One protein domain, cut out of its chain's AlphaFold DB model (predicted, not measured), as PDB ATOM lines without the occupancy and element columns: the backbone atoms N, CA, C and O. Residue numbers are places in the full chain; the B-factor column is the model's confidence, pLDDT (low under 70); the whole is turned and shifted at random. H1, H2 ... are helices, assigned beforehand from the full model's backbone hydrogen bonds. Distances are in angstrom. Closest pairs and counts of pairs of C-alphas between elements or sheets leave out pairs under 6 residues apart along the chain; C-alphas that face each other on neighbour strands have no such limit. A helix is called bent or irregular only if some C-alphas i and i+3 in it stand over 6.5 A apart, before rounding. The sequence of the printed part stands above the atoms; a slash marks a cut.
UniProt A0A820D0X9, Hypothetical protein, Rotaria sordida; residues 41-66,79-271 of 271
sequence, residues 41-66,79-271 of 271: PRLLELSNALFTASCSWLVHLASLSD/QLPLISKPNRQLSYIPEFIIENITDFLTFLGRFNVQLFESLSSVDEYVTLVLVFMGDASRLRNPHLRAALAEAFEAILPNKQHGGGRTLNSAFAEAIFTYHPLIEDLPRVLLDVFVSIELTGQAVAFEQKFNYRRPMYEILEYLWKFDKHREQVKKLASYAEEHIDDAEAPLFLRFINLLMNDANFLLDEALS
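This is residues 41 to 66 and 79 to 271 of the 271 residues of the protein "Hypothetical protein" of Rotaria sordida (UniProt A0A820D0X9). Four helices, H5, H6, H8 and H9, make an up-and-down bundle as the core, with H1 and H3 packed on one side of it and H10 and H11 on the other; the far end of H11, residues 266 to 270, sticks out. The small H2 and H4 sit by H1 and H3, and H7 lies near one end of the bundle. The printed part has 219 residues with eleven named helices, H1 to H11 in chain order, and no named strand: all helix. It is compact, with a radius of gyration of the C-alphas of 17.6 A and spans of 55 by 48 by 37 A.

H1, residues 41 to 63, touches H2, residues 88 to 92, with residues 58 to 62 alone; closest are C-alphas 61 and 90, 6.5 A. With residues 52 to 59 alone H1 touches H5, residues 122 to 133, at a steep tilt of 46 degrees; closest are C-alphas 55 and 128, 5.7 A. H3, residues 96 to 111, and H4, residues 113 to 117, touch only at the corner, and only just, with 3 pairs of C-alphas within 8 A. H3 touches H6, residues 142 to 153, at a shallow tilt of 27 degrees; closest are C-alphas 106 and 151, 4.8 A. H5 and H6 form a hairpin. H7, residues 169 to 178, is close to but not clearly touching H8, residues 182 to 197, about perpendicular at 86 degrees. The hub H8 touches five helices, among them H5 and H6. H8 and H9, residues 205 to 222, form a hairpin at 14 degrees; closest are C-alphas 193 and 212, 6.0 A. H8 also touches H10, residues 226 to 241, and H11, residues 250 to 270. H10 and H11 touch, about perpendicular at 77 degrees. Every O i to N i+4 pair is within hydrogen-bond range in H1, H3 to H7, H10 and H11, against 9 of 12 in H8, 12 of 14 in H9 and 0 of 1 in H2, which has 2 of 2 O i to N i+3 pairs.

H1 runs 32.6 A from C-alpha 41 at (133.611, 143.778, 181.921). H8 runs 24.3 A and is irregular, C-alphas 183 and 186 being 7.2 A apart. H9 runs 25.6 A with a kink of 34 degrees near residue 212, and is irregular only just, C-alphas 211 and 214 being 6.7 A apart. H11 runs 30.7 A to C-alpha 270 at (109.699, 152.910, 223.182).

The C-alphas of Arg 42 and Asp 244 are farthest apart, 57.3 A. Residues 67 to 78 are not printed; C-alphas 66 and 79 are 18.9 A apart across the cut. The link H6 to H7, residues 154 to 168, is long. Mean pLDDT of the printed part is 88.3; residues 65 to 66, 158 to 165 and 198 to 203 are under 70.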
ATOM      1  N   PRO A  41     134.747 144.069 182.795       90.75
ATOM      2  CA  PRO A  41     133.611 143.778 181.921       90.75
ATOM      3  C   PRO A  41     133.580 142.336 181.413       90.75
ATOM      4  O   PRO A  41     132.511 141.728 181.379       90.75
ATOM      5  N   ARG A  42     134.737 141.758 181.064       92.25
ATOM      6  CA  ARG A  42     134.789 140.406 180.503       92.25
ATOM      7  C   ARG A  42     134.412 139.345 181.533       92.25
ATOM      8  O   ARG A  42     133.687 138.407 181.204       92.25
ATOM      9  N   LEU A  43     134.876 139.491 182.771       92.25
ATOM     10  CA  LEU A  43     134.499 138.642 183.894       92.25
ATOM     11  C   LEU A  43     132.991 138.697 184.133       92.25
ATOM     12  O   LEU A  43     132.366 137.653 184.323       92.25
ATOM     13  N   LEU A  44     132.405 139.893 184.100       92.25
ATOM     14  CA  LEU A  44     130.974 140.075 184.315       92.25
ATOM     15  C   LEU A  44     130.124 139.490 183.183       92.25
ATOM     16  O   LEU A  44     129.115 138.850 183.466       92.25
ATOM     17  N   GLU A  45     130.545 139.636 181.926       91.25
ATOM     18  CA  GLU A  45     129.900 138.992 180.774       91.25
ATOM     19  C   GLU A  45     129.890 137.465 180.908       91.25
ATOM     20  O   GLU A  45     128.849 136.828 180.742       91.25
ATOM     21  N   LEU A  46     131.046 136.871 181.227       92.81
ATOM     22  CA  LEU A  46     131.180 135.420 181.378       92.81
ATOM     23  C   LEU A  46     130.399 134.900 182.589       92.81
ATOM     24  O   LEU A  46     129.734 133.871 182.488       92.81
ATOM     25  N   SER A  47     130.447 135.627 183.708       93.81
ATOM     26  CA  SER A  47     129.675 135.302 184.913       93.81
ATOM     27  C   SER A  47     128.180 135.363 184.625       93.81
ATOM     28  O   SER A  47     127.462 134.424 184.949       93.81
ATOM     29  N   ASN A  48     127.714 136.408 183.937       93.31
ATOM     30  CA  ASN A  48     126.317 136.518 183.542       93.31
ATOM     31  C   ASN A  48     125.893 135.361 182.626       93.31
ATOM     32  O   ASN A  48     124.863 134.748 182.871       93.31
ATOM     33  N   ALA A  49     126.693 135.010 181.615       93.44
ATOM     34  CA  ALA A  49     126.380 133.884 180.734       93.44
ATOM     35  C   ALA A  49     126.267 132.556 181.507       93.44
ATOM     36  O   ALA A  49     125.335 131.782 181.280       93.44
ATOM     37  N   LEU A  50     127.185 132.309 182.448       95.50
ATOM     38  CA  LEU A  50     127.164 131.123 183.301       95.50
ATOM     39  C   LEU A  50     125.934 131.099 184.216       95.50
ATOM     40  O   LEU A  50     125.256 130.074 184.309       95.50
ATOM     41  N   PHE A  51     125.640 132.210 184.889       95.69
ATOM     42  CA  PHE A  51     124.534 132.283 185.835       95.69
ATOM     43  C   PHE A  51     123.180 132.249 185.135       95.69
ATOM     44  O   PHE A  51     122.322 131.490 185.565       95.69
ATOM     45  N   THR A  52     123.004 132.931 184.002       94.75
ATOM     46  CA  THR A  52     121.793 132.811 183.180       94.75
ATOM     47  C   THR A  52     121.563 131.369 182.717       94.75
ATOM     48  O   THR A  52     120.451 130.855 182.836       94.75
ATOM     49  N   ALA A  53     122.602 130.681 182.227       93.88
ATOM     50  CA  ALA A  53     122.483 129.275 181.836       93.88
ATOM     51  C   ALA A  53     122.118 128.383 183.035       93.88
ATOM     52  O   ALA A  53     121.260 127.505 182.920       93.88
ATOM     53  N   SER A  54     122.720 128.652 184.196       95.75
ATOM     54  CA  SER A  54     122.421 127.951 185.447       95.75
ATOM     55  C   SER A  54     120.982 128.193 185.902       95.75
ATOM     56  O   SER A  54     120.319 127.242 186.301       95.75
ATOM     57  N   CYS A  55     120.466 129.421 185.778       95.38
ATOM     58  CA  CYS A  55     119.075 129.749 186.077       95.38
ATOM     59  C   CYS A  55     118.120 128.913 185.228       95.38
ATOM     60  O   CYS A  55     117.293 128.185 185.773       95.38
ATOM     61  N   SER A  56     118.278 128.957 183.904       92.56
ATOM     62  CA  SER A  56     117.439 128.194 182.975       92.56
ATOM     63  C   SER A  56     117.494 126.690 183.237       92.56
ATOM     64  O   SER A  56     116.462 126.021 183.227       92.56
ATOM     65  N   TRP A  57     118.682 126.155 183.522       92.31
ATOM     66  CA  TRP A  57     118.870 124.741 183.836       92.31
ATOM     67  C   TRP A  57     118.207 124.334 185.160       92.31
ATOM     68  O   TRP A  57     117.461 123.357 185.196       92.31
ATOM     69  N   LEU A  58     118.418 125.096 186.237       93.62
ATOM     70  CA  LEU A  58     117.823 124.822 187.549       93.62
ATOM     71  C   LEU A  58     116.299 124.923 187.513       93.62
ATOM     72  O   LEU A  58     115.606 124.074 188.070       93.62
ATOM     73  N   VAL A  59     115.776 125.941 186.832       92.19
ATOM     74  CA  VAL A  59     114.339 126.144 186.630       92.19
ATOM     75  C   VAL A  59     113.735 124.990 185.827       92.19
ATOM     76  O   VAL A  59     112.676 124.474 186.188       92.19
ATOM     77  N   HIS A  60     114.420 124.532 184.778       88.94
ATOM     78  CA  HIS A  60     113.990 123.367 184.013       88.94
ATOM     79  C   HIS A  60     113.946 122.107 184.885       88.94
ATOM     80  O   HIS A  60     112.906 121.453 184.959       88.94
ATOM     81  N   LEU A  61     115.014 121.817 185.631       88.88
ATOM     82  CA  LEU A  61     115.060 120.683 186.555       88.88
ATOM     83  C   LEU A  61     113.983 120.746 187.637       88.88
ATOM     84  O   LEU A  61     113.400 119.722 187.985       88.88
ATOM     85  N   ALA A  62     113.705 121.945 188.148       88.31
ATOM     86  CA  ALA A  62     112.612 122.184 189.073       88.31
ATOM     87  C   ALA A  62     111.256 121.863 188.433       88.31
ATOM     88  O   ALA A  62     110.384 121.331 189.116       88.31
ATOM     89  N   SER A  63     111.061 122.179 187.153       84.56
ATOM     90  CA  SER A  63     109.793 121.948 186.455       84.56
ATOM     91  C   SER A  63     109.539 120.479 186.092       84.56
ATOM     92  O   SER A  63     108.379 120.054 186.101       84.56
ATOM     93  N   LEU A  64     110.598 119.702 185.830       81.56
ATOM     94  CA  LEU A  64     110.504 118.289 185.463       81.56
ATOM     95  C   LEU A  64     109.801 117.468 186.551       81.56
ATOM     96  O   LEU A  64     110.024 117.647 187.747       81.56
ATOM     97  N   SER A  65     108.958 116.536 186.114       69.94
ATOM     98  CA  SER A  65     108.391 115.508 186.987       69.94
ATOM     99  C   SER A  65     109.242 114.239 186.911       69.94
ATOM    100  O   SER A  65     109.741 113.915 185.837       69.94
ATOM    101  N   ASP A  66     109.340 113.484 188.012       63.06
ATOM    102  CA  ASP A  66     110.090 112.211 188.094       63.06
ATOM    103  C   ASP A  66     109.691 111.172 187.017       63.06
ATOM    104  O   ASP A  66     110.405 110.197 186.820       63.06
ATOM    105  N   GLN A  79     103.074 129.027 184.796       81.00
ATOM    106  CA  GLN A  79     102.310 129.306 186.014       81.00
ATOM    107  C   GLN A  79     103.062 128.874 187.275       81.00
ATOM    108  O   GLN A  79     103.781 127.868 187.251       81.00
ATOM    109  N   LEU A  80     102.839 129.593 188.376       84.56
ATOM    110  CA  LEU A  80     103.188 129.172 189.730       84.56
ATOM    111  C   LEU A  80     101.909 128.984 190.576       84.56
ATOM    112  O   LEU A  80     100.867 129.541 190.248       84.56
ATOM    113  N   PRO A  81     101.956 128.196 191.669       83.06
ATOM    114  CA  PRO A  81     103.018 127.253 192.013       83.06
ATOM    115  C   PRO A  81     103.102 126.121 190.980       83.06
ATOM    116  O   PRO A  81     102.119 125.763 190.330       83.06
ATOM    117  N   LEU A  82     104.288 125.539 190.817       84.00
ATOM    118  CA  LEU A  82     104.430 124.388 189.931       84.00
ATOM    119  C   LEU A  82     103.730 123.182 190.570       84.00
ATOM    120  O   LEU A  82     103.984 122.841 191.723       84.00
ATOM    121  N   ILE A  83     102.874 122.526 189.791       80.00
ATOM    122  CA  ILE A  83     102.056 121.390 190.240       80.00
ATOM    123  C   ILE A  83     102.894 120.101 190.323       80.00
ATOM    124  O   ILE A  83     102.560 119.176 191.064       80.00
ATOM    125  N   SER A  84     103.991 120.023 189.562       79.12
ATOM    126  CA  SER A  84     104.877 118.863 189.570       79.12
ATOM    127  C   SER A  84     105.559 118.698 190.927       79.12
ATOM    128  O   SER A  84     106.048 119.663 191.522       79.12
ATOM    129  N   LYS A  85     105.617 117.444 191.397       82.19
ATOM    130  CA  LYS A  85     106.455 117.072 192.540       82.19
ATOM    131  C   LYS A  85     107.920 117.391 192.220       82.19
ATOM    132  O   LYS A  85     108.313 117.227 191.063       82.19
ATOM    133  N   PRO A  86     108.718 117.814 193.216       81.12
ATOM    134  CA  PRO A  86     110.120 118.136 192.992       81.12
ATOM    135  C   PRO A  86     110.860 116.915 192.439       81.12
ATOM    136  O   PRO A  86     110.780 115.830 193.016       81.12
ATOM    137  N   ASN A  87     111.576 117.107 191.331       83.62
ATOM    138  CA  ASN A  87     112.428 116.088 190.726       83.62
ATOM    139  C   ASN A  87     113.505 115.642 191.725       83.62
ATOM    140  O   ASN A  87     114.189 116.474 192.335       83.62
ATOM    141  N   ARG A  88     113.711 114.329 191.860       85.62
ATOM    142  CA  ARG A  88     114.764 113.762 192.711       85.62
ATOM    143  C   ARG A  88     116.153 114.307 192.373       85.62
ATOM    144  O   ARG A  88     116.967 114.487 193.277       85.62
ATOM    145  N   GLN A  89     116.421 114.606 191.103       86.81
ATOM    146  CA  GLN A  89     117.701 115.149 190.647       86.81
ATOM    147  C   GLN A  89     118.055 116.477 191.321       86.81
ATOM    148  O   GLN A  89     119.223 116.707 191.633       86.81
ATOM    149  N   LEU A  90     117.055 117.310 191.629       88.50
ATOM    150  CA  LEU A  90     117.256 118.583 192.318       88.50
ATOM    151  C   LEU A  90     117.851 118.385 193.721       88.50
ATOM    152  O   LEU A  90     118.625 119.215 194.183       88.50
ATOM    153  N   SER A  91     117.571 117.249 194.371       87.69
ATOM    154  CA  SER A  91     118.104 116.933 195.705       87.69
ATOM    155  C   SER A  91     119.612 116.657 195.714       87.69
ATOM    156  O   SER A  91     120.217 116.641 196.784       87.69
ATOM    157  N   TYR A  92     120.224 116.414 194.551       90.81
ATOM    158  CA  TYR A  92     121.674 116.222 194.422       90.81
ATOM    159  C   TYR A  92     122.423 117.521 194.127       90.81
ATOM    160  O   TYR A  92     123.654 117.525 194.117       90.81
ATOM    161  N   ILE A  93     121.700 118.611 193.865       93.25
ATOM    162  CA  ILE A  93     122.293 119.883 193.479       93.25
ATOM    163  C   ILE A  93     122.682 120.661 194.737       93.25
ATOM    164  O   ILE A  93     121.833 120.897 195.596       93.25
ATOM    165  N   PRO A  94     123.951 121.086 194.861       94.81
ATOM    166  CA  PRO A  94     124.376 121.904 195.985       94.81
ATOM    167  C   PRO A  94     123.694 123.278 196.010       94.81
ATOM    168  O   PRO A  94     123.662 123.987 195.002       94.81
ATOM    169  N   GLU A  95     123.241 123.699 197.193       94.12
ATOM    170  CA  GLU A  95     122.571 124.994 197.391       94.12
ATOM    171  C   GLU A  95     123.461 126.201 197.048       94.12
ATOM    172  O   GLU A  95     122.944 127.228 196.607       94.12
ATOM    173  N   PHE A  96     124.792 126.062 197.151       95.38
ATOM    174  CA  PHE A  96     125.735 127.153 196.863       95.38
ATOM    175  C   PHE A  96     125.615 127.686 195.425       95.38
ATOM    176  O   PHE A  96     126.038 128.802 195.137       95.38
ATOM    177  N   ILE A  97     125.062 126.903 194.490       96.62
ATOM    178  CA  ILE A  97     124.839 127.366 193.115       96.62
ATOM    179  C   ILE A  97     123.791 128.486 193.103       96.62
ATOM    180  O   ILE A  97     124.000 129.510 192.458       96.62
ATOM    181  N   ILE A  98     122.696 128.314 193.851       96.56
ATOM    182  CA  ILE A  98     121.657 129.340 194.009       96.56
ATOM    183  C   ILE A  98     122.194 130.503 194.850       96.56
ATOM    184  O   ILE A  98     121.927 131.656 194.521       96.56
ATOM    185  N   GLU A  99     122.991 130.222 195.883       96.69
ATOM    186  CA  GLU A  99     123.663 131.249 196.693       96.69
ATOM    187  C   GLU A  99     124.548 132.160 195.829       96.69
ATOM    188  O   GLU A  99     124.361 133.370 195.832       96.69
ATOM    189  N   ASN A 100     125.401 131.592 194.971       96.50
ATOM    190  CA  ASN A 100     126.250 132.364 194.059       96.50
ATOM    191  C   ASN A 100     125.441 133.231 193.082       96.50
ATOM    192  O   ASN A 100     125.835 134.359 192.788       96.50
ATOM    193  N   ILE A 101     124.316 132.720 192.567       96.19
ATOM    194  CA  ILE A 101     123.409 133.496 191.704       96.19
ATOM    195  C   ILE A 101     122.798 134.662 192.495       96.19
ATOM    196  O   ILE A 101     122.733 135.787 192.000       96.19
ATOM    197  N   THR A 102     122.387 134.403 193.736       95.75
ATOM    198  CA  THR A 102     121.801 135.391 194.654       95.75
ATOM    199  C   THR A 102     122.804 136.497 194.994       95.75
ATOM    200  O   THR A 102     122.485 137.685 194.893       95.75
ATOM    201  N   ASP A 103     124.043 136.122 195.310       94.06
ATOM    202  CA  ASP A 103     125.147 137.043 195.573       94.06
ATOM    203  C   ASP A 103     125.492 137.874 194.341       94.06
ATOM    204  O   ASP A 103     125.726 139.080 194.450       94.06
ATOM    205  N   PHE A 104     125.485 137.261 193.157       93.81
ATOM    206  CA  PHE A 104     125.740 137.966 191.909       93.81
ATOM    207  C   PHE A 104     124.667 139.019 191.615       93.81
ATOM    208  O   PHE A 104     125.008 140.166 191.328       93.81
ATOM    209  N   LEU A 105     123.382 138.678 191.754       91.88
ATOM    210  CA  LEU A 105     122.276 139.632 191.601       91.88
ATOM    211  C   LEU A 105     122.383 140.788 192.598       91.88
ATOM    212  O   LEU A 105     122.301 141.958 192.218       91.88
ATOM    213  N   THR A 106     122.655 140.461 193.860       90.12
ATOM    214  CA  THR A 106     122.861 141.445 194.925       90.12
ATOM    215  C   THR A 106     124.051 142.356 194.618       90.12
ATOM    216  O   THR A 106     123.977 143.575 194.789       90.12
ATOM    217  N   PHE A 107     125.155 141.794 194.118       90.31
ATOM    218  CA  PHE A 107     126.327 142.547 193.686       90.31
ATOM    219  C   PHE A 107     125.996 143.496 192.530       90.31
ATOM    220  O   PHE A 107     126.376 144.669 192.588       90.31
ATOM    221  N   LEU A 108     125.276 143.029 191.506       88.69
ATOM    222  CA  LEU A 108     124.893 143.851 190.360       88.69
ATOM    223  C   LEU A 108     124.006 145.022 190.791       88.69
ATOM    224  O   LEU A 108     124.348 146.170 190.507       88.69
ATOM    225  N   GLY A 109     122.948 144.758 191.562       84.94
ATOM    226  CA  GLY A 109     122.070 145.805 192.092       84.94
ATOM    227  C   GLY A 109     122.805 146.820 192.975       84.94
ATOM    228  O   GLY A 109     122.488 148.010 192.960       84.94
ATOM    229  N   ARG A 110     123.850 146.390 193.701       83.44
ATOM    230  CA  ARG A 110     124.607 147.265 194.612       83.44
ATOM    231  C   ARG A 110     125.742 148.049 193.967       83.44
ATOM    232  O   ARG A 110     125.984 149.198 194.345       83.44
ATOM    233  N   PHE A 111     126.474 147.433 193.045       83.50
ATOM    234  CA  PHE A 111     127.753 147.948 192.556       83.50
ATOM    235  C   PHE A 111     127.790 148.193 191.049       83.50
ATOM    236  O   PHE A 111     128.601 149.018 190.622       83.50
ATOM    237  N   ASN A 112     126.927 147.544 190.260       85.50
ATOM    238  CA  ASN A 112     126.905 147.674 188.804       85.50
ATOM    239  C   ASN A 112     125.480 147.668 188.222       85.50
ATOM    240  O   ASN A 112     125.108 146.844 187.389       85.50
ATOM    241  N   VAL A 113     124.705 148.660 188.658       84.19
ATOM    242  CA  VAL A 113     123.327 148.932 188.219       84.19
ATOM    243  C   VAL A 113     123.219 149.010 186.689       84.19
ATOM    244  O   VAL A 113     122.269 148.505 186.107       84.19
ATOM    245  N   GLN A 114     124.222 149.592 186.023       84.00
ATOM    246  CA  GLN A 114     124.224 149.752 184.568       84.00
ATOM    247  C   GLN A 114     124.265 148.408 183.837       84.00
ATOM    248  O   GLN A 114     123.539 148.229 182.864       84.00
ATOM    249  N   LEU A 115     125.108 147.476 184.294       84.75
ATOM    250  CA  LEU A 115     125.124 146.138 183.720       84.75
ATOM    251  C   LEU A 115     123.805 145.424 183.995       84.75
ATOM    252  O   LEU A 115     123.292 144.771 183.096       84.75
ATOM    253  N   PHE A 116     123.256 145.575 185.204       84.56
ATOM    254  CA  PHE A 116     121.982 144.962 185.576       84.56
ATOM    255  C   PHE A 116     120.845 145.373 184.628       84.56
ATOM    256  O   PHE A 116     120.117 144.518 184.134       84.56
ATOM    257  N   GLU A 117     120.759 146.664 184.300       85.12
ATOM    258  CA  GLU A 117     119.783 147.209 183.347       85.12
ATOM    259  C   GLU A 117     120.023 146.761 181.899       85.12
ATOM    260  O   GLU A 117     119.082 146.712 181.108       85.12
ATOM    261  N   SER A 118     121.269 146.456 181.522       85.06
ATOM    262  CA  SER A 118     121.604 146.027 180.161       85.06
ATOM    263  C   SER A 118     121.548 144.511 179.964       85.06
ATOM    264  O   SER A 118     121.869 144.031 178.875       85.06
ATOM    265  N   LEU A 119     121.194 143.742 180.996       83.00
ATOM    266  CA  LEU A 119     121.033 142.299 180.880       83.00
ATOM    267  C   LEU A 119     119.833 141.980 179.977       83.00
ATOM    268  O   LEU A 119     118.695 142.330 180.269       83.00
ATOM    269  N   SER A 120     120.075 141.243 178.895       79.75
ATOM    270  CA  SER A 120     119.006 140.701 178.043       79.75
ATOM    271  C   SER A 120     118.238 139.548 178.693       79.75
ATOM    272  O   SER A 120     117.192 139.155 178.192       79.75
ATOM    273  N   SER A 121     118.787 138.979 179.768       83.94
ATOM    274  CA  SER A 121     118.368 137.701 180.353       83.94
ATOM    275  C   SER A 121     117.893 137.841 181.800       83.94
ATOM    276  O   SER A 121     118.170 137.007 182.660       83.94
ATOM    277  N   VAL A 122     117.253 138.971 182.099       88.94
ATOM    278  CA  VAL A 122     116.729 139.280 183.438       88.94
ATOM    279  C   VAL A 122     115.573 138.354 183.791       88.94
ATOM    280  O   VAL A 122     115.452 137.936 184.940       88.94
ATOM    281  N   ASP A 123     114.771 137.976 182.795       91.00
ATOM    282  CA  ASP A 123     113.630 137.079 182.959       91.00
ATOM    283  C   ASP A 123     114.040 135.722 183.546       91.00
ATOM    284  O   ASP A 123     113.337 135.176 184.395       91.00
ATOM    285  N   GLU A 124     115.197 135.183 183.156       93.12
ATOM    286  CA  GLU A 124     115.716 133.922 183.690       93.12
ATOM    287  C   GLU A 124     116.028 134.024 185.190       93.12
ATOM    288  O   GLU A 124     115.710 133.107 185.952       93.12
ATOM    289  N   TYR A 125     116.604 135.146 185.631       94.31
ATOM    290  CA  TYR A 125     116.871 135.395 187.048       94.31
ATOM    291  C   TYR A 125     115.579 135.590 187.838       94.31
ATOM    292  O   TYR A 125     115.410 134.978 188.890       94.31
ATOM    293  N   VAL A 126     114.649 136.399 187.322       94.38
ATOM    294  CA  VAL A 126     113.345 136.641 187.958       94.38
ATOM    295  C   VAL A 126     112.561 135.336 188.078       94.38
ATOM    296  O   VAL A 126     112.013 135.041 189.137       94.38
ATOM    297  N   THR A 127     112.562 134.507 187.032       94.88
ATOM    298  CA  THR A 127     111.930 133.183 187.052       94.88
ATOM    299  C   THR A 127     112.564 132.276 188.104       94.88
ATOM    300  O   THR A 127     111.832 131.662 188.881       94.88
ATOM    301  N   LEU A 128     113.901 132.202 188.172       95.75
ATOM    302  CA  LEU A 128     114.592 131.415 189.198       95.75
ATOM    303  C   LEU A 128     114.214 131.887 190.604       95.75
ATOM    304  O   LEU A 128     113.845 131.061 191.440       95.75
ATOM    305  N   VAL A 129     114.251 133.199 190.849       95.94
ATOM    306  CA  VAL A 129     113.856 133.766 192.139       95.94
ATOM    307  C   VAL A 129     112.430 133.346 192.473       95.94
ATOM    308  O   VAL A 129     112.232 132.715 193.499       95.94
ATOM    309  N   LEU A 130     111.447 133.597 191.607       95.44
ATOM    310  CA  LEU A 130     110.041 133.281 191.890       95.44
ATOM    311  C   LEU A 130     109.799 131.786 192.160       95.44
ATOM    312  O   LEU A 130     109.064 131.443 193.088       95.44
ATOM    313  N   VAL A 131     110.436 130.898 191.389       94.44
ATOM    314  CA  VAL A 131     110.286 129.439 191.522       94.44
ATOM    315  C   VAL A 131     110.849 128.932 192.848       94.44
ATOM    316  O   VAL A 131     110.160 128.210 193.565       94.44
ATOM    317  N   PHE A 132     112.094 129.285 193.178       95.19
ATOM    318  CA  PHE A 132     112.773 128.734 194.355       95.19
ATOM    319  C   PHE A 132     112.440 129.496 195.639       95.19
ATOM    320  O   PHE A 132     112.343 128.892 196.706       95.19
ATOM    321  N   MET A 133     112.187 130.804 195.548       95.12
ATOM    322  CA  MET A 133     111.673 131.597 196.663       95.12
ATOM    323  C   MET A 133     110.286 131.096 197.066       95.12
ATOM    324  O   MET A 133     110.032 130.952 198.251       95.12
ATOM    325  N   GLY A 134     109.400 130.762 196.125       90.12
ATOM    326  CA  GLY A 134     108.003 130.409 196.413       90.12
ATOM    327  C   GLY A 134     107.709 128.960 196.777       90.12
ATOM    328  O   GLY A 134     106.532 128.618 196.897       90.12
ATOM    329  N   ASP A 135     108.727 128.108 196.907       90.62
ATOM    330  CA  ASP A 135     108.514 126.674 197.081       90.62
ATOM    331  C   ASP A 135     109.530 126.009 198.023       90.62
ATOM    332  O   ASP A 135     110.641 125.634 197.637       90.62
ATOM    333  N   ALA A 136     109.089 125.771 199.262       89.88
ATOM    334  CA  ALA A 136     109.852 125.064 200.290       89.88
ATOM    335  C   ALA A 136     110.211 123.614 199.913       89.88
ATOM    336  O   ALA A 136     111.149 123.040 200.468       89.88
ATOM    337  N   SER A 137     109.455 122.985 199.005       89.69
ATOM    338  CA  SER A 137     109.712 121.606 198.582       89.69
ATOM    339  C   SER A 137     110.914 121.505 197.639       89.69
ATOM    340  O   SER A 137     111.607 120.485 197.650       89.69
ATOM    341  N   ARG A 138     111.184 122.574 196.875       91.06
ATOM    342  CA  ARG A 138     112.307 122.686 195.934       91.06
ATOM    343  C   ARG A 138     113.539 123.332 196.549       91.06
ATOM    344  O   ARG A 138     114.645 122.886 196.268       91.06
ATOM    345  N   LEU A 139     113.354 124.342 197.399       93.00
ATOM    346  CA  LEU A 139     114.428 124.953 198.175       93.00
ATOM    347  C   LEU A 139     114.078 124.898 199.656       93.00
ATOM    348  O   LEU A 139     113.332 125.722 200.173       93.00
ATOM    349  N   ARG A 140     114.614 123.898 200.353       89.81
ATOM    350  CA  ARG A 140     114.276 123.681 201.766       89.81
ATOM    351  C   ARG A 140     114.875 124.739 202.681       89.81
ATOM    352  O   ARG A 140     114.288 125.015 203.722       89.81
ATOM    353  N   ASN A 141     116.025 125.304 202.313       90.00
ATOM    354  CA  ASN A 141     116.729 126.278 203.129       90.00
ATOM    355  C   ASN A 141     115.985 127.632 203.161       90.00
ATOM    356  O   ASN A 141     115.972 128.361 202.165       90.00
ATOM    357  N   PRO A 142     115.387 128.001 204.305       88.56
ATOM    358  CA  PRO A 142     114.601 129.224 204.444       88.56
ATOM    359  C   PRO A 142     115.469 130.487 204.402       88.56
ATOM    360  O   PRO A 142     115.016 131.521 203.918       88.56
ATOM    361  N   HIS A 143     116.723 130.406 204.858       88.75
ATOM    362  CA  HIS A 143     117.658 131.533 204.856       88.75
ATOM    363  C   HIS A 143     118.065 131.891 203.432       88.75
ATOM    364  O   HIS A 143     118.102 133.062 203.074       88.75
ATOM    365  N   LEU A 144     118.285 130.880 202.588       93.44
ATOM    366  CA  LEU A 144     118.575 131.094 201.173       93.44
ATOM    367  C   LEU A 144     117.351 131.632 200.414       93.44
ATOM    368  O   LEU A 144     117.487 132.508 199.566       93.44
ATOM    369  N   ARG A 145     116.134 131.193 200.767       94.81
ATOM    370  CA  ARG A 145     114.892 131.795 200.244       94.81
ATOM    371  C   ARG A 145     114.730 133.260 200.656       94.81
ATOM    372  O   ARG A 145     114.276 134.065 199.849       94.81
ATOM    373  N   ALA A 146     115.117 133.618 201.879       92.69
ATOM    374  CA  ALA A 146     115.133 135.009 202.322       92.69
ATOM    375  C   ALA A 146     116.210 135.836 201.597       92.69
ATOM    376  O   ALA A 146     115.937 136.960 201.191       92.69
ATOM    377  N   ALA A 147     117.393 135.264 201.355       94.12
ATOM    378  CA  ALA A 147     118.438 135.904 200.556       94.12
ATOM    379  C   ALA A 147     117.982 136.149 199.105       94.12
ATOM    380  O   ALA A 147     118.269 137.202 198.543       94.12
ATOM    381  N   LEU A 148     117.201 135.235 198.513       96.56
ATOM    382  CA  LEU A 148     116.557 135.460 197.212       96.56
ATOM    383  C   LEU A 148     115.587 136.652 197.247       96.56
ATOM    384  O   LEU A 148     115.563 137.435 196.299       96.56
ATOM    385  N   ALA A 149     114.824 136.825 198.332       95.12
ATOM    386  CA  ALA A 149     113.961 137.994 198.507       95.12
ATOM    387  C   ALA A 149     114.771 139.297 198.637       95.12
ATOM    388  O   ALA A 149     114.399 140.304 198.041       95.12
ATOM    389  N   GLU A 150     115.902 139.276 199.352       93.06
ATOM    390  CA  GLU A 150     116.837 140.411 199.436       93.06
ATOM    391  C   GLU A 150     117.455 140.747 198.068       93.06
ATOM    392  O   GLU A 150     117.493 141.909 197.662       93.06
ATOM    393  N   ALA A 151     117.881 139.741 197.305       92.69
ATOM    394  CA  ALA A 151     118.390 139.949 195.952       92.69
ATOM    395  C   ALA A 151     117.312 140.521 195.016       92.69
ATOM    396  O   ALA A 151     117.611 141.354 194.162       92.69
ATOM    397  N   PHE A 152     116.053 140.107 195.185       93.12
ATOM    398  CA  PHE A 152     114.932 140.627 194.405       93.12
ATOM    399  C   PHE A 152     114.561 142.065 194.777       93.12
ATOM    400  O   PHE A 152     114.223 142.869 193.912       93.12
ATOM    401  N   GLU A 153     114.666 142.422 196.056       91.44
ATOM    402  CA  GLU A 153     114.492 143.797 196.531       91.44
ATOM    403  C   GLU A 153     115.492 144.754 195.863       91.44
ATOM    404  O   GLU A 153     115.150 145.905 195.586       91.44
ATOM    405  N   ALA A 154     116.691 144.277 195.510       85.94
ATOM    406  CA  ALA A 154     117.682 145.082 194.801       85.94
ATOM    407  C   ALA A 154     117.198 145.585 193.424       85.94
ATOM    408  O   ALA A 154     117.803 146.515 192.895       85.94
ATOM    409  N   ILE A 155     116.115 145.016 192.868       85.19
ATOM    410  CA  ILE A 155     115.464 145.425 191.609       85.19
ATOM    411  C   ILE A 155     114.570 146.668 191.795       85.19
ATOM    412  O   ILE A 155     114.233 147.349 190.824       85.19
ATOM    413  N   LEU A 156     114.177 147.001 193.030       85.88
ATOM    414  CA  LEU A 156     113.263 148.112 193.292       85.88
ATOM    415  C   LEU A 156     113.867 149.469 192.879       85.88
ATOM    416  O   LEU A 156     115.038 149.759 193.162       85.88
ATOM    417  N   PRO A 157     113.074 150.354 192.244       78.69
ATOM    418  CA  PRO A 157     113.562 151.659 191.825       78.69
ATOM    419  C   PRO A 157     113.822 152.566 193.031       78.69
ATOM    420  O   PRO A 157     113.200 152.438 194.083       78.69
ATOM    421  N   ASN A 158     114.713 153.543 192.856       65.56
ATOM    422  CA  ASN A 158     115.029 154.586 193.846       65.56
ATOM    423  C   ASN A 158     115.689 154.126 195.158       65.56
ATOM    424  O   ASN A 158     115.957 154.971 196.014       65.56
ATOM    425  N   LYS A 159     116.059 152.849 195.306       65.81
ATOM    426  CA  LYS A 159     116.992 152.458 196.368       65.81
ATOM    427  C   LYS A 159     118.391 152.954 196.028       65.81
ATOM    428  O   LYS A 159     119.002 152.537 195.042       65.81
ATOM    429  N   GLN A 160     118.892 153.884 196.842       57.19
ATOM    430  CA  GLN A 160     120.298 154.268 196.807       57.19
ATOM    431  C   GLN A 160     121.115 153.109 197.371       57.19
ATOM    432  O   GLN A 160     121.319 152.999 198.578       57.19
ATOM    433  N   HIS A 161     121.581 152.228 196.496       60.94
ATOM    434  CA  HIS A 161     122.576 151.246 196.888       60.94
ATOM    435  C   HIS A 161     123.946 151.922 197.042       60.94
ATOM    436  O   HIS A 161     124.149 153.040 196.562       60.94
ATOM    437  N   GLY A 162     124.900 151.256 197.706       52.66
ATOM    438  CA  GLY A 162     126.198 151.796 198.158       52.66
ATOM    439  C   GLY A 162     127.126 152.443 197.106       52.66
ATOM    440  O   GLY A 162     128.264 152.782 197.426       52.66
ATOM    441  N   GLY A 163     126.673 152.626 195.862       54.84
ATOM    442  CA  GLY A 163     127.301 153.425 194.808       54.84
ATOM    443  C   GLY A 163     126.605 154.754 194.462       54.84
ATOM    444  O   GLY A 163     127.062 155.421 193.536       54.84
ATOM    445  N   GLY A 164     125.518 155.140 195.144       57.94
ATOM    446  CA  GLY A 164     124.806 156.411 194.922       57.94
ATOM    447  C   GLY A 164     124.015 156.499 193.607       57.94
ATOM    448  O   GLY A 164     123.500 157.565 193.278       57.94
ATOM    449  N   ARG A 165     123.918 155.399 192.849       60.59
ATOM    450  CA  ARG A 165     123.052 155.280 191.669       60.59
ATOM    451  C   ARG A 165     121.844 154.416 192.006       60.59
ATOM    452  O   ARG A 165     121.986 153.385 192.657       60.59
ATOM    453  N   THR A 166     120.682 154.853 191.548       70.00
ATOM    454  CA  THR A 166     119.408 154.140 191.653       70.00
ATOM    455  C   THR A 166     119.130 153.405 190.350       70.00
ATOM    456  O   THR A 166     119.515 153.900 189.290       70.00
ATOM    457  N   LEU A 167     118.434 152.269 190.417       75.62
ATOM    458  CA  LEU A 167     117.930 151.607 189.214       75.62
ATOM    459  C   LEU A 167     116.966 152.506 188.442       75.62
ATOM    460  O   LEU A 167     116.183 153.261 189.027       75.62
ATOM    461  N   ASN A 168     117.016 152.385 187.121       78.94
ATOM    462  CA  ASN A 168     116.091 153.004 186.197       78.94
ATOM    463  C   ASN A 168     114.666 152.513 186.478       78.94
ATOM    464  O   ASN A 168     114.366 151.319 186.398       78.94
ATOM    465  N   SER A 169     113.775 153.462 186.769       80.62
ATOM    466  CA  SER A 169     112.378 153.174 187.094       80.62
ATOM    467  C   SER A 169     111.653 152.409 185.990       80.62
ATOM    468  O   SER A 169     110.842 151.550 186.311       80.62
ATOM    469  N   ALA A 170     111.954 152.672 184.714       85.56
ATOM    470  CA  ALA A 170     111.285 152.011 183.593       85.56
ATOM    471  C   ALA A 170     111.704 150.541 183.450       85.56
ATOM    472  O   ALA A 170     110.878 149.692 183.128       85.56
ATOM    473  N   PHE A 171     112.978 150.234 183.712       87.12
ATOM    474  CA  PHE A 171     113.483 148.860 183.701       87.12
ATOM    475  C   PHE A 171     112.831 148.030 184.811       87.12
ATOM    476  O   PHE A 171     112.296 146.956 184.547       87.12
ATOM    477  N   ALA A 172     112.818 148.560 186.038       86.88
ATOM    478  CA  ALA A 172     112.163 147.898 187.159       86.88
ATOM    479  C   ALA A 172     110.665 147.698 186.875       86.88
ATOM    480  O   ALA A 172     110.166 146.577 186.932       86.88
ATOM    481  N   GLU A 173     109.954 148.760 186.484       89.25
ATOM    482  CA  GLU A 173     108.521 148.709 186.176       89.25
ATOM    483  C   GLU A 173     108.185 147.676 185.090       89.25
ATOM    484  O   GLU A 173     107.173 146.980 185.201       89.25
ATOM    485  N   ALA A 174     109.051 147.506 184.083       90.94
ATOM    486  CA  ALA A 174     108.871 146.496 183.047       90.94
ATOM    487  C   ALA A 174     108.861 145.067 183.616       90.94
ATOM    488  O   ALA A 174     107.979 144.282 183.264       90.94
ATOM    489  N   ILE A 175     109.769 144.742 184.541       92.00
ATOM    490  CA  ILE A 175     109.797 143.435 185.221       92.00
ATOM    491  C   ILE A 175     108.496 143.228 185.998       92.00
ATOM    492  O   ILE A 175     107.843 142.196 185.854       92.00
ATOM    493  N   PHE A 176     108.083 144.241 186.768       92.38
ATOM    494  CA  PHE A 176     106.888 144.180 187.612       92.38
ATOM    495  C   PHE A 176     105.563 144.135 186.832       92.38
ATOM    496  O   PHE A 176     104.537 143.761 187.401       92.38
ATOM    497  N   THR A 177     105.582 144.473 185.540       92.81
ATOM    498  CA  THR A 177     104.384 144.564 184.690       92.81
ATOM    499  C   THR A 177     104.277 143.429 183.673       92.81
ATOM    500  O   THR A 177     103.172 142.944 183.417       92.81
ATOM    501  N   TYR A 178     105.397 143.022 183.070       91.62
ATOM    502  CA  TYR A 178     105.401 142.166 181.879       91.62
ATOM    503  C   TYR A 178     105.974 140.768 182.101       91.62
ATOM    504  O   TYR A 178     105.718 139.892 181.272       91.62
ATOM    505  N   HIS A 179     106.730 140.529 183.178       93.12
ATOM    506  CA  HIS A 179     107.308 139.206 183.400       93.12
ATOM    507  C   HIS A 179     106.192 138.150 183.587       93.12
ATOM    508  O   HIS A 179     105.286 138.367 184.392       93.12
ATOM    509  N   PRO A 180     106.229 136.984 182.906       91.31
ATOM    510  CA  PRO A 180     105.082 136.067 182.831       91.31
ATOM    511  C   PRO A 180     104.553 135.550 184.174       91.31
ATOM    512  O   PRO A 180     103.367 135.273 184.303       91.31
ATOM    513  N   LEU A 181     105.436 135.408 185.164       93.25
ATOM    514  CA  LEU A 181     105.119 134.836 186.482       93.25
ATOM    515  C   LEU A 181     104.979 135.896 187.579       93.25
ATOM    516  O   LEU A 181     104.878 135.568 188.757       93.25
ATOM    517  N   ILE A 182     105.039 137.178 187.219       94.31
ATOM    518  CA  ILE A 182     105.132 138.248 188.211       94.31
ATOM    519  C   ILE A 182     103.852 138.426 189.018       94.31
ATOM    520  O   ILE A 182     103.914 138.863 190.160       94.31
ATOM    521  N   GLU A 183     102.698 138.058 188.456       93.19
ATOM    522  CA  GLU A 183     101.409 138.135 189.149       93.19
ATOM    523  C   GLU A 183     101.359 137.212 190.382       93.19
ATOM    524  O   GLU A 183     100.637 137.502 191.331       93.19
ATOM    525  N   ASP A 184     102.174 136.153 190.422       93.56
ATOM    526  CA  ASP A 184     102.265 135.242 191.568       93.56
ATOM    527  C   ASP A 184     103.178 135.772 192.690       93.56
ATOM    528  O   ASP A 184     103.195 135.219 193.795       93.56
ATOM    529  N   LEU A 185     103.928 136.852 192.447       95.56
ATOM    530  CA  LEU A 185     104.901 137.397 193.395       95.56
ATOM    531  C   LEU A 185     104.299 137.741 194.771       95.56
ATOM    532  O   LEU A 185     104.927 137.368 195.764       95.56
ATOM    533  N   PRO A 186     103.109 138.372 194.903       96.06
ATOM    534  CA  PRO A 186     102.513 138.608 196.216       96.06
ATOM    535  C   PRO A 186     102.349 137.313 197.016       96.06
ATOM    536  O   PRO A 186     102.781 137.243 198.163       96.06
ATOM    537  N   ARG A 187     101.807 136.256 196.394       95.31
ATOM    538  CA  ARG A 187     101.650 134.937 197.026       95.31
ATOM    539  C   ARG A 187     103.001 134.370 197.459       95.31
ATOM    540  O   ARG A 187     103.121 133.882 198.578       95.31
ATOM    541  N   VAL A 188     103.998 134.429 196.575       95.62
ATOM    542  CA  VAL A 188     105.356 133.931 196.836       95.62
ATOM    543  C   VAL A 188     105.986 134.637 198.040       95.62
ATOM    544  O   VAL A 188     106.547 133.968 198.907       95.62
ATOM    545  N   LEU A 189     105.860 135.964 198.132       96.00
ATOM    546  CA  LEU A 189     106.386 136.742 199.256       96.00
ATOM    547  C   LEU A 189     105.712 136.354 200.573       96.00
ATOM    548  O   LEU A 189     106.415 136.133 201.557       96.00
ATOM    549  N   LEU A 190     104.379 136.216 200.591       94.75
ATOM    550  CA  LEU A 190     103.664 135.799 201.804       94.75
ATOM    551  C   LEU A 190     104.093 134.396 202.259       94.75
ATOM    552  O   LEU A 190     104.253 134.164 203.457       94.75
ATOM    553  N   ASP A 191     104.310 133.470 201.320       92.56
ATOM    554  CA  ASP A 191     104.773 132.114 201.634       92.56
ATOM    555  C   ASP A 191     106.148 132.125 202.311       92.56
ATOM    556  O   ASP A 191     106.320 131.527 203.376       92.56
ATOM    557  N   VAL A 192     107.117 132.863 201.757       92.44
ATOM    558  CA  VAL A 192     108.462 132.937 202.354       92.44
ATOM    559  C   VAL A 192     108.410 133.620 203.712       92.44
ATOM    560  O   VAL A 192     108.995 133.114 204.671       92.44
ATOM    561  N   PHE A 193     107.664 134.720 203.810       92.50
ATOM    562  CA  PHE A 193     107.483 135.491 205.034       92.50
ATOM    563  C   PHE A 193     107.024 134.609 206.197       92.50
ATOM    564  O   PHE A 193     107.589 134.645 207.296       92.50
ATOM    565  N   VAL A 194     106.017 133.775 205.931       91.06
ATOM    566  CA  VAL A 194     105.471 132.825 206.897       91.06
ATOM    567  C   VAL A 194     106.442 131.665 207.141       91.06
ATOM    568  O   VAL A 194     106.592 131.218 208.279       91.06
ATOM    569  N   SER A 195     107.139 131.189 206.104       87.81
ATOM    570  CA  SER A 195     108.084 130.074 206.220       87.81
ATOM    571  C   SER A 195     109.262 130.370 207.153       87.81
ATOM    572  O   SER A 195     109.680 129.466 207.868       87.81
ATOM    573  N   ILE A 196     109.737 131.624 207.214       86.19
ATOM    574  CA  ILE A 196     110.840 132.055 208.093       86.19
ATOM    575  C   ILE A 196     110.506 131.812 209.575       86.19
ATOM    576  O   ILE A 196     111.395 131.471 210.359       86.19
ATOM    577  N   GLU A 197     109.232 131.921 209.965       82.06
ATOM    578  CA  GLU A 197     108.819 131.663 211.351       82.06
ATOM    579  C   GLU A 197     108.893 130.178 211.714       82.06
ATOM    580  O   GLU A 197     109.325 129.815 212.807       82.06
ATOM    581  N   LEU A 198     108.500 129.311 210.779       68.62
ATOM    582  CA  LEU A 198     108.370 127.870 211.001       68.62
ATOM    583  C   LEU A 198     109.708 127.127 211.093       68.62
ATOM    584  O   LEU A 198     109.733 125.925 211.344       68.62
ATOM    585  N   THR A 199     110.823 127.819 210.877       64.38
ATOM    586  CA  THR A 199     112.151 127.209 210.741       64.38
ATOM    587  C   THR A 199     112.671 126.560 212.021       64.38
ATOM    588  O   THR A 199     113.636 125.803 211.950       64.38
ATOM    589  N   GLY A 200     112.047 126.813 213.183       55.09
ATOM    590  CA  GLY A 200     112.297 126.121 214.458       55.09
ATOM    591  C   GLY A 200     113.708 126.287 215.040       55.09
ATOM    592  O   GLY A 200     113.957 125.913 216.184       55.09
ATOM    593  N   GLN A 201     114.639 126.863 214.280       59.06
ATOM    594  CA  GLN A 201     115.952 127.270 214.741       59.06
ATOM    595  C   GLN A 201     115.774 128.478 215.663       59.06
ATOM    596  O   GLN A 201     114.980 129.373 215.371       59.06
ATOM    597  N   ALA A 202     116.506 128.506 216.780       54.94
ATOM    598  CA  ALA A 202     116.524 129.612 217.740       54.94
ATOM    599  C   ALA A 202     117.240 130.847 217.154       54.94
ATOM    600  O   ALA A 202     118.255 131.315 217.661       54.94
ATOM    601  N   VAL A 203     116.731 131.333 216.029       63.31
ATOM    602  CA  VAL A 203     117.136 132.560 215.361       63.31
ATOM    603  C   VAL A 203     116.480 133.697 216.132       63.31
ATOM    604  O   VAL A 203     115.264 133.678 216.350       63.31
ATOM    605  N   ALA A 204     117.290 134.656 216.583       73.12
ATOM    606  CA  ALA A 204     116.798 135.829 217.297       73.12
ATOM    607  C   ALA A 204     115.745 136.559 216.452       73.12
ATOM    608  O   ALA A 204     115.855 136.600 215.223       73.12
ATOM    609  N   PHE A 205     114.738 137.144 217.106       75.44
ATOM    610  CA  PHE A 205     113.672 137.881 216.426       75.44
ATOM    611  C   PHE A 205     114.239 138.906 215.428       75.44
ATOM    612  O   PHE A 205     113.813 138.931 214.278       75.44
ATOM    613  N   GLU A 206     115.277 139.653 215.819       75.25
ATOM    614  CA  GLU A 206     115.976 140.625 214.966       75.25
ATOM    615  C   GLU A 206     116.420 140.041 213.616       75.25
ATOM    616  O   GLU A 206     116.289 140.677 212.574       75.25
ATOM    617  N   GLN A 207     116.930 138.807 213.602       81.88
ATOM    618  CA  GLN A 207     117.364 138.153 212.368       81.88
ATOM    619  C   GLN A 207     116.168 137.763 211.490       81.88
ATOM    620  O   GLN A 207     116.196 138.004 210.285       81.88
ATOM    621  N   LYS A 208     115.087 137.239 212.083       84.81
ATOM    622  CA  LYS A 208     113.838 136.954 211.354       84.81
ATOM    623  C   LYS A 208     113.238 138.230 210.760       84.81
ATOM    624  O   LYS A 208     112.822 138.230 209.603       84.81
ATOM    625  N   PHE A 209     113.246 139.318 211.526       84.75
ATOM    626  CA  PHE A 209     112.790 140.626 211.075       84.75
ATOM    627  C   PHE A 209     113.644 141.155 209.914       84.75
ATOM    628  O   PHE A 209     113.105 141.600 208.901       84.75
ATOM    629  N   ASN A 210     114.971 141.025 209.998       86.31
ATOM    630  CA  ASN A 210     115.872 141.391 208.903       86.31
ATOM    631  C   ASN A 210     115.583 140.608 207.615       86.31
ATOM    632  O   ASN A 210     115.612 141.203 206.542       86.31
ATOM    633  N   TYR A 211     115.228 139.322 207.707       89.88
ATOM    634  CA  TYR A 211     114.803 138.537 206.543       89.88
ATOM    635  C   TYR A 211     113.449 138.970 205.964       89.88
ATOM    636  O   TYR A 211     113.226 138.836 204.762       89.88
ATOM    637  N   ARG A 212     112.538 139.494 206.792       92.00
ATOM    638  CA  ARG A 212     111.211 139.968 206.361       92.00
ATOM    639  C   ARG A 212     111.234 141.362 205.750       92.00
ATOM    640  O   ARG A 212     110.427 141.650 204.870       92.00
ATOM    641  N   ARG A 213     112.163 142.221 206.176       91.38
ATOM    642  CA  ARG A 213     112.282 143.606 205.697       91.38
ATOM    643  C   ARG A 213     112.257 143.762 204.168       91.38
ATOM    644  O   ARG A 213     111.446 144.560 203.703       91.38
ATOM    645  N   PRO A 214     113.054 143.008 203.380       93.06
ATOM    646  CA  PRO A 214     112.996 143.099 201.922       93.06
ATOM    647  C   PRO A 214     111.593 142.845 201.358       93.06
ATOM    648  O   PRO A 214     111.179 143.478 200.390       93.06
ATOM    649  N   MET A 215     110.820 141.957 201.987       94.62
ATOM    650  CA  MET A 215     109.470 141.613 201.540       94.62
ATOM    651  C   MET A 215     108.485 142.760 201.762       94.62
ATOM    652  O   MET A 215     107.632 142.971 200.906       94.62
ATOM    653  N   TYR A 216     108.609 143.524 202.857       93.88
ATOM    654  CA  TYR A 216     107.781 144.716 203.084       93.88
ATOM    655  C   TYR A 216     107.972 145.750 201.978       93.88
ATOM    656  O   TYR A 216     106.999 146.236 201.409       93.88
ATOM    657  N   GLU A 217     109.226 146.016 201.628       93.19
ATOM    658  CA  GLU A 217     109.603 146.985 200.598       93.19
ATOM    659  C   GLU A 217     109.079 146.563 199.219       93.19
ATOM    660  O   GLU A 217     108.536 147.380 198.468       93.19
ATOM    661  N   ILE A 218     109.179 145.267 198.894       94.94
ATOM    662  CA  ILE A 218     108.626 144.736 197.647       94.94
ATOM    663  C   ILE A 218     107.095 144.832 197.664       94.94
ATOM    664  O   ILE A 218     106.520 145.337 196.705       94.94
ATOM    665  N   LEU A 219     106.420 144.402 198.738       95.25
ATOM    666  CA  LEU A 219     104.955 144.457 198.851       95.25
ATOM    667  C   LEU A 219     104.415 145.892 198.743       95.25
ATOM    668  O   LEU A 219     103.425 146.118 198.043       95.25
ATOM    669  N   GLU A 220     105.077 146.863 199.373       94.06
ATOM    670  CA  GLU A 220     104.730 148.283 199.258       94.06
ATOM    671  C   GLU A 220     104.845 148.766 197.807       94.06
ATOM    672  O   GLU A 220     103.954 149.448 197.290       94.06
ATOM    673  N   TYR A 221     105.912 148.373 197.106       93.44
ATOM    674  CA  TYR A 221     106.078 148.714 195.699       93.44
ATOM    675  C   TYR A 221     105.011 148.058 194.807       93.44
ATOM    676  O   TYR A 221     104.432 148.732 193.950       93.44
ATOM    677  N   LEU A 222     104.692 146.779 195.040       94.31
ATOM    678  CA  LEU A 222     103.646 146.052 194.309       94.31
ATOM    679  C   LEU A 222     102.269 146.695 194.466       94.31
ATOM    680  O   LEU A 222     101.459 146.637 193.541       94.31
ATOM    681  N   TRP A 223     102.013 147.372 195.588       94.31
ATOM    682  CA  TRP A 223     100.751 148.067 195.832       94.31
ATOM    683  C   TRP A 223     100.447 149.176 194.814       94.31
ATOM    684  O   TRP A 223      99.302 149.616 194.704       94.31
ATOM    685  N   LYS A 224     101.440 149.628 194.038       92.75
ATOM    686  CA  LYS A 224     101.259 150.612 192.957       92.75
ATOM    687  C   LYS A 224     100.548 150.032 191.729       92.75
ATOM    688  O   LYS A 224      99.985 150.800 190.955       92.75
ATOM    689  N   PHE A 225     100.528 148.708 191.573       94.44
ATOM    690  CA  PHE A 225      99.999 148.019 190.396       94.44
ATOM    691  C   PHE A 225      98.671 147.323 190.710       94.44
ATOM    692  O   PHE A 225      98.586 146.502 191.625       94.44
ATOM    693  N   ASP A 226      97.638 147.590 189.909       94.88
ATOM    694  CA  ASP A 226      96.306 147.001 190.106       94.88
ATOM    695  C   ASP A 226      96.310 145.474 190.084       94.88
ATOM    696  O   ASP A 226      95.737 144.848 190.974       94.88
ATOM    697  N   LYS A 227      97.032 144.878 189.131       94.44
ATOM    698  CA  LYS A 227      97.134 143.420 188.990       94.44
ATOM    699  C   LYS A 227      97.624 142.739 190.270       94.44
ATOM    700  O   LYS A 227      97.039 141.757 190.713       94.44
ATOM    701  N   HIS A 228      98.663 143.288 190.899       95.88
ATOM    702  CA  HIS A 228      99.224 142.737 192.136       95.88
ATOM    703  C   HIS A 228      98.283 142.949 193.322       95.88
ATOM    704  O   HIS A 228      98.091 142.034 194.126       95.88
ATOM    705  N   ARG A 229      97.620 144.113 193.401       95.75
ATOM    706  CA  ARG A 229      96.584 144.379 194.416       95.75
ATOM    707  C   ARG A 229      95.428 143.387 194.330       95.75
ATOM    708  O   ARG A 229      94.938 142.932 195.360       95.75
ATOM    709  N   GLU A 230      94.983 143.046 193.125       96.12
ATOM    710  CA  GLU A 230      93.927 142.051 192.921       96.12
ATOM    711  C   GLU A 230      94.336 140.664 193.419       96.12
ATOM    712  O   GLU A 230      93.523 139.984 194.040       96.12
ATOM    713  N   GLN A 231      95.591 140.260 193.223       95.31
ATOM    714  CA  GLN A 231      96.089 138.980 193.733       95.31
ATOM    715  C   GLN A 231      96.115 138.943 195.266       95.31
ATOM    716  O   GLN A 231      95.666 137.966 195.862       95.31
ATOM    717  N   VAL A 232      96.528 140.034 195.922       95.75
ATOM    718  CA  VAL A 232      96.441 140.146 197.390       95.75
ATOM    719  C   VAL A 232      94.988 140.060 197.868       95.75
ATOM    720  O   VAL A 232      94.700 139.341 198.823       95.75
ATOM    721  N   LYS A 233      94.051 140.729 197.180       96.12
ATOM    722  CA  LYS A 233      92.617 140.641 197.501       96.12
ATOM    723  C   LYS A 233      92.075 139.221 197.348       96.12
ATOM    724  O   LYS A 233      91.334 138.780 198.215       96.12
ATOM    725  N   LYS A 234      92.470 138.486 196.302       96.19
ATOM    726  CA  LYS A 234      92.089 137.071 196.129       96.19
ATOM    727  C   LYS A 234      92.580 136.206 197.289       96.19
ATOM    728  O   LYS A 234      91.818 135.384 197.784       96.19
ATOM    729  N   LEU A 235      93.821 136.409 197.743       95.25
ATOM    730  CA  LEU A 235      94.366 135.700 198.908       95.25
ATOM    731  C   LEU A 235      93.592 136.030 200.191       95.25
ATOM    732  O   LEU A 235      93.356 135.133 200.995       95.25
ATOM    733  N   ALA A 236      93.183 137.289 200.366       95.81
ATOM    734  CA  ALA A 236      92.366 137.714 201.499       95.81
ATOM    735  C   ALA A 236      90.963 137.087 201.464       95.81
ATOM    736  O   ALA A 236      90.564 136.463 202.440       95.81
ATOM    737  N   SER A 237      90.255 137.167 200.332       96.44
ATOM    738  CA  SER A 237      88.923 136.565 200.179       96.44
ATOM    739  C   SER A 237      88.951 135.047 200.365       96.44
ATOM    740  O   SER A 237      88.126 134.510 201.095       96.44
ATOM    741  N   TYR A 238      89.948 134.358 199.795       95.38
ATOM    742  CA  TYR A 238      90.137 132.923 200.031       95.38
ATOM    743  C   TYR A 238      90.293 132.615 201.524       95.38
ATOM    744  O   TYR A 238      89.746 131.638 202.026       95.38
ATOM    745  N   ALA A 239      91.036 133.451 202.246       95.12
ATOM    746  CA  ALA A 239      91.288 133.252 203.661       95.12
ATOM    747  C   ALA A 239      90.069 133.539 204.552       95.12
ATOM    748  O   ALA A 239      89.929 132.898 205.589       95.12
ATOM    749  N   GLU A 240      89.191 134.459 204.149       94.00
ATOM    750  CA  GLU A 240      87.896 134.688 204.803       94.00
ATOM    751  C   GLU A 240      86.953 133.492 204.613       94.00
ATOM    752  O   GLU A 240      86.309 133.063 205.567       94.00
ATOM    753  N   GLU A 241      86.905 132.918 203.407       95.12
ATOM    754  CA  GLU A 241      86.088 131.735 203.100       95.12
ATOM    755  C   GLU A 241      86.547 130.478 203.860       95.12
ATOM    756  O   GLU A 241      85.726 129.626 204.191       95.12
ATOM    757  N   HIS A 242      87.845 130.381 204.153       93.50
ATOM    758  CA  HIS A 242      88.491 129.224 204.784       93.50
ATOM    759  C   HIS A 242      88.965 129.531 206.215       93.50
ATOM    760  O   HIS A 242      89.925 128.938 206.706       93.50
ATOM    761  N   ILE A 243      88.330 130.491 206.894       91.06
ATOM    762  CA  ILE A 243      88.743 130.927 208.239       91.06
ATOM    763  C   ILE A 243      88.608 129.820 209.296       91.06
ATOM    764  O   ILE A 243      89.379 129.793 210.255       91.06
ATOM    765  N   ASP A 244      87.660 128.902 209.093       90.94
ATOM    766  CA  ASP A 244      87.355 127.786 209.994       90.94
ATOM    767  C   ASP A 244      88.147 126.504 209.662       90.94
ATOM    768  O   ASP A 244      87.940 125.462 210.295       90.94
ATOM    769  N   ASP A 245      89.051 126.552 208.675       92.50
ATOM    770  CA  ASP A 245      89.904 125.415 208.331       92.50
ATOM    771  C   ASP A 245      90.840 125.051 209.493       92.50
ATOM    772  O   ASP A 245      91.318 125.896 210.252       92.50
ATOM    773  N   ALA A 246      91.158 123.756 209.612       88.44
ATOM    774  CA  ALA A 246      92.046 123.258 210.664       88.44
ATOM    775  C   ALA A 246      93.453 123.881 210.600       88.44
ATOM    776  O   ALA A 246      94.090 124.082 211.636       88.44
ATOM    777  N   GLU A 247      93.937 124.186 209.393       85.88
ATOM    778  CA  GLU A 247      95.148 124.975 209.185       85.88
ATOM    779  C   GLU A 247      94.779 126.369 208.689       85.88
ATOM    780  O   GLU A 247      94.154 126.522 207.643       85.88
ATOM    781  N   ALA A 248      95.224 127.395 209.419       90.00
ATOM    782  CA  ALA A 248      94.960 128.776 209.047       90.00
ATOM    783  C   ALA A 248      95.491 129.079 207.626       90.00
ATOM    784  O   ALA A 248      96.677 128.839 207.353       90.00
ATOM    785  N   PRO A 249      94.666 129.665 206.738       94.25
ATOM    786  CA  PRO A 249      95.088 130.081 205.409       94.25
ATOM    787  C   PRO A 249      96.325 130.987 205.422       94.25
ATOM    788  O   PRO A 249      96.565 131.750 206.364       94.25
ATOM    789  N   LEU A 250      97.098 130.946 204.329       93.25
ATOM    790  CA  LEU A 250      98.367 131.673 204.190       93.25
ATOM    791  C   LEU A 250      98.245 133.161 204.556       93.25
ATOM    792  O   LEU A 250      99.090 133.689 205.276       93.25
ATOM    793  N   PHE A 251      97.183 133.820 204.090       95.75
ATOM    794  CA  PHE A 251      96.974 135.244 204.336       95.75
ATOM    795  C   PHE A 251      96.746 135.557 205.824       95.75
ATOM    796  O   PHE A 251      97.353 136.490 206.341       95.75
ATOM    797  N   LEU A 252      95.960 134.750 206.552       94.69
ATOM    798  CA  LEU A 252      95.761 134.951 207.998       94.69
ATOM    799  C   LEU A 252      97.057 134.739 208.782       94.69
ATOM    800  O   LEU A 252      97.365 135.504 209.693       94.69
ATOM    801  N   ARG A 253      97.851 133.733 208.398       94.19
ATOM    802  CA  ARG A 253      99.168 133.487 209.004       94.19
ATOM    803  C   ARG A 253     100.119 134.660 208.780       94.19
ATOM    804  O   ARG A 253     100.819 135.051 209.710       94.19
ATOM    805  N   PHE A 254     100.114 135.234 207.577       94.94
ATOM    806  CA  PHE A 254     100.866 136.447 207.271       94.94
ATOM    807  C   PHE A 254     100.428 137.622 208.156       94.94
ATOM    808  O   PHE A 254     101.275 138.228 208.806       94.94
ATOM    809  N   ILE A 255      99.123 137.904 208.247       94.81
ATOM    810  CA  ILE A 255      98.590 139.005 209.065       94.81
ATOM    811  C   ILE A 255      98.943 138.837 210.549       94.81
ATOM    812  O   ILE A 255      99.327 139.805 211.203       94.81
ATOM    813  N   ASN A 256      98.873 137.614 211.078       92.50
ATOM    814  CA  ASN A 256      99.274 137.330 212.454       92.50
ATOM    815  C   ASN A 256     100.751 137.683 212.705       92.50
ATOM    816  O   ASN A 256     101.085 138.345 213.683       92.50
ATOM    817  N   LEU A 257     101.643 137.280 211.796       91.62
ATOM    818  CA  LEU A 257     103.070 137.581 211.907       91.62
ATOM    819  C   LEU A 257     103.380 139.066 211.689       91.62
ATOM    820  O   LEU A 257     104.229 139.608 212.387       91.62
ATOM    821  N   LEU A 258     102.660 139.731 210.786       92.56
ATOM    822  CA  LEU A 258     102.744 141.176 210.586       92.56
ATOM    823  C   LEU A 258     102.378 141.941 211.868       92.56
ATOM    824  O   LEU A 258     103.078 142.875 212.252       92.56
ATOM    825  N   MET A 259     101.298 141.538 212.549       92.56
ATOM    826  CA  MET A 259     100.904 142.142 213.826       92.56
ATOM    827  C   MET A 259     101.952 141.908 214.919       92.56
ATOM    828  O   MET A 259     102.250 142.826 215.682       92.56
ATOM    829  N   ASN A 260     102.543 140.711 214.972       89.69
ATOM    830  CA  ASN A 260     103.629 140.418 215.909       89.69
ATOM    831  C   ASN A 260     104.852 141.312 215.663       89.69
ATOM    832  O   ASN A 260     105.402 141.856 216.619       89.69
ATOM    833  N   ASP A 261     105.239 141.505 214.399       90.88
ATOM    834  CA  ASP A 261     106.351 142.386 214.039       90.88
ATOM    835  C   ASP A 261     106.071 143.840 214.433       90.88
ATOM    836  O   ASP A 261     106.939 144.502 214.999       90.88
ATOM    837  N   ALA A 262     104.852 144.329 214.191       90.31
ATOM    838  CA  ALA A 262     104.458 145.687 214.555       90.31
ATOM    839  C   ALA A 262     104.510 145.928 216.072       90.31
ATOM    840  O   ALA A 262     105.007 146.967 216.506       90.31
ATOM    841  N   ASN A 263     104.039 144.969 216.876       89.19
ATOM    842  CA  ASN A 263     104.091 145.065 218.336       89.19
ATOM    843  C   ASN A 263     105.536 145.076 218.846       89.19
ATOM    844  O   ASN A 263     105.892 145.940 219.641       89.19
ATOM    845  N   PHE A 264     106.383 144.170 218.344       86.50
ATOM    846  CA  PHE A 264     107.789 144.121 218.747       86.50
ATOM    847  C   PHE A 264     108.527 145.425 218.417       86.50
ATOM    848  O   PHE A 264     109.220 145.969 219.270       86.50
ATOM    849  N   LEU A 265     108.363 145.948 217.197       87.06
ATOM    850  CA  LEU A 265     109.015 147.195 216.785       87.06
ATOM    851  C   LEU A 265     108.536 148.399 217.599       87.06
ATOM    852  O   LEU A 265     109.319 149.313 217.855       87.06
ATOM    853  N   LEU A 266     107.259 148.420 217.987       90.94
ATOM    854  CA  LEU A 266     106.719 149.459 218.857       90.94
ATOM    855  C   LEU A 266     107.376 149.402 220.241       90.94
ATOM    856  O   LEU A 266     107.806 150.437 220.746       90.94
ATOM    857  N   ASP A 267     107.479 148.209 220.827       88.69
ATOM    858  CA  ASP A 267     108.115 148.008 222.130       88.69
ATOM    859  C   ASP A 267     109.605 148.388 222.090       88.69
ATOM    860  O   ASP A 267     110.087 149.086 222.982       88.69
ATOM    861  N   GLU A 268     110.326 147.998 221.033       86.88
ATOM    862  CA  GLU A 268     111.738 148.351 220.835       86.88
ATOM    863  C   GLU A 268     111.934 149.865 220.648       86.88
ATOM    864  O   GLU A 268     112.874 150.437 221.191       86.88
ATOM    865  N   ALA A 269     111.034 150.538 219.924       87.25
ATOM    866  CA  ALA A 269     111.108 151.982 219.702       87.25
ATOM    867  C   ALA A 269     110.798 152.820 220.956       87.25
ATOM    868  O   ALA A 269     111.168 153.996 221.009       87.25
ATOM    869  N   LEU A 270     110.081 152.249 221.929       88.31
ATOM    870  CA  LEU A 270     109.699 152.910 223.182       88.31
ATOM    871  C   LEU A 270     110.635 152.588 224.359       88.31
ATOM    872  O   LEU A 270     110.547 153.271 225.386       88.31
ATOM    873  N   SER A 271     111.486 151.566 224.231       79.88
ATOM    874  CA  SER A 271     112.492 151.181 225.231       79.88
ATOM    875  C   SER A 271     113.753 152.043 225.181       79.88
ATOM    876  O   SER A 271     114.441 152.047 226.230       79.88
TER     877      SER A 271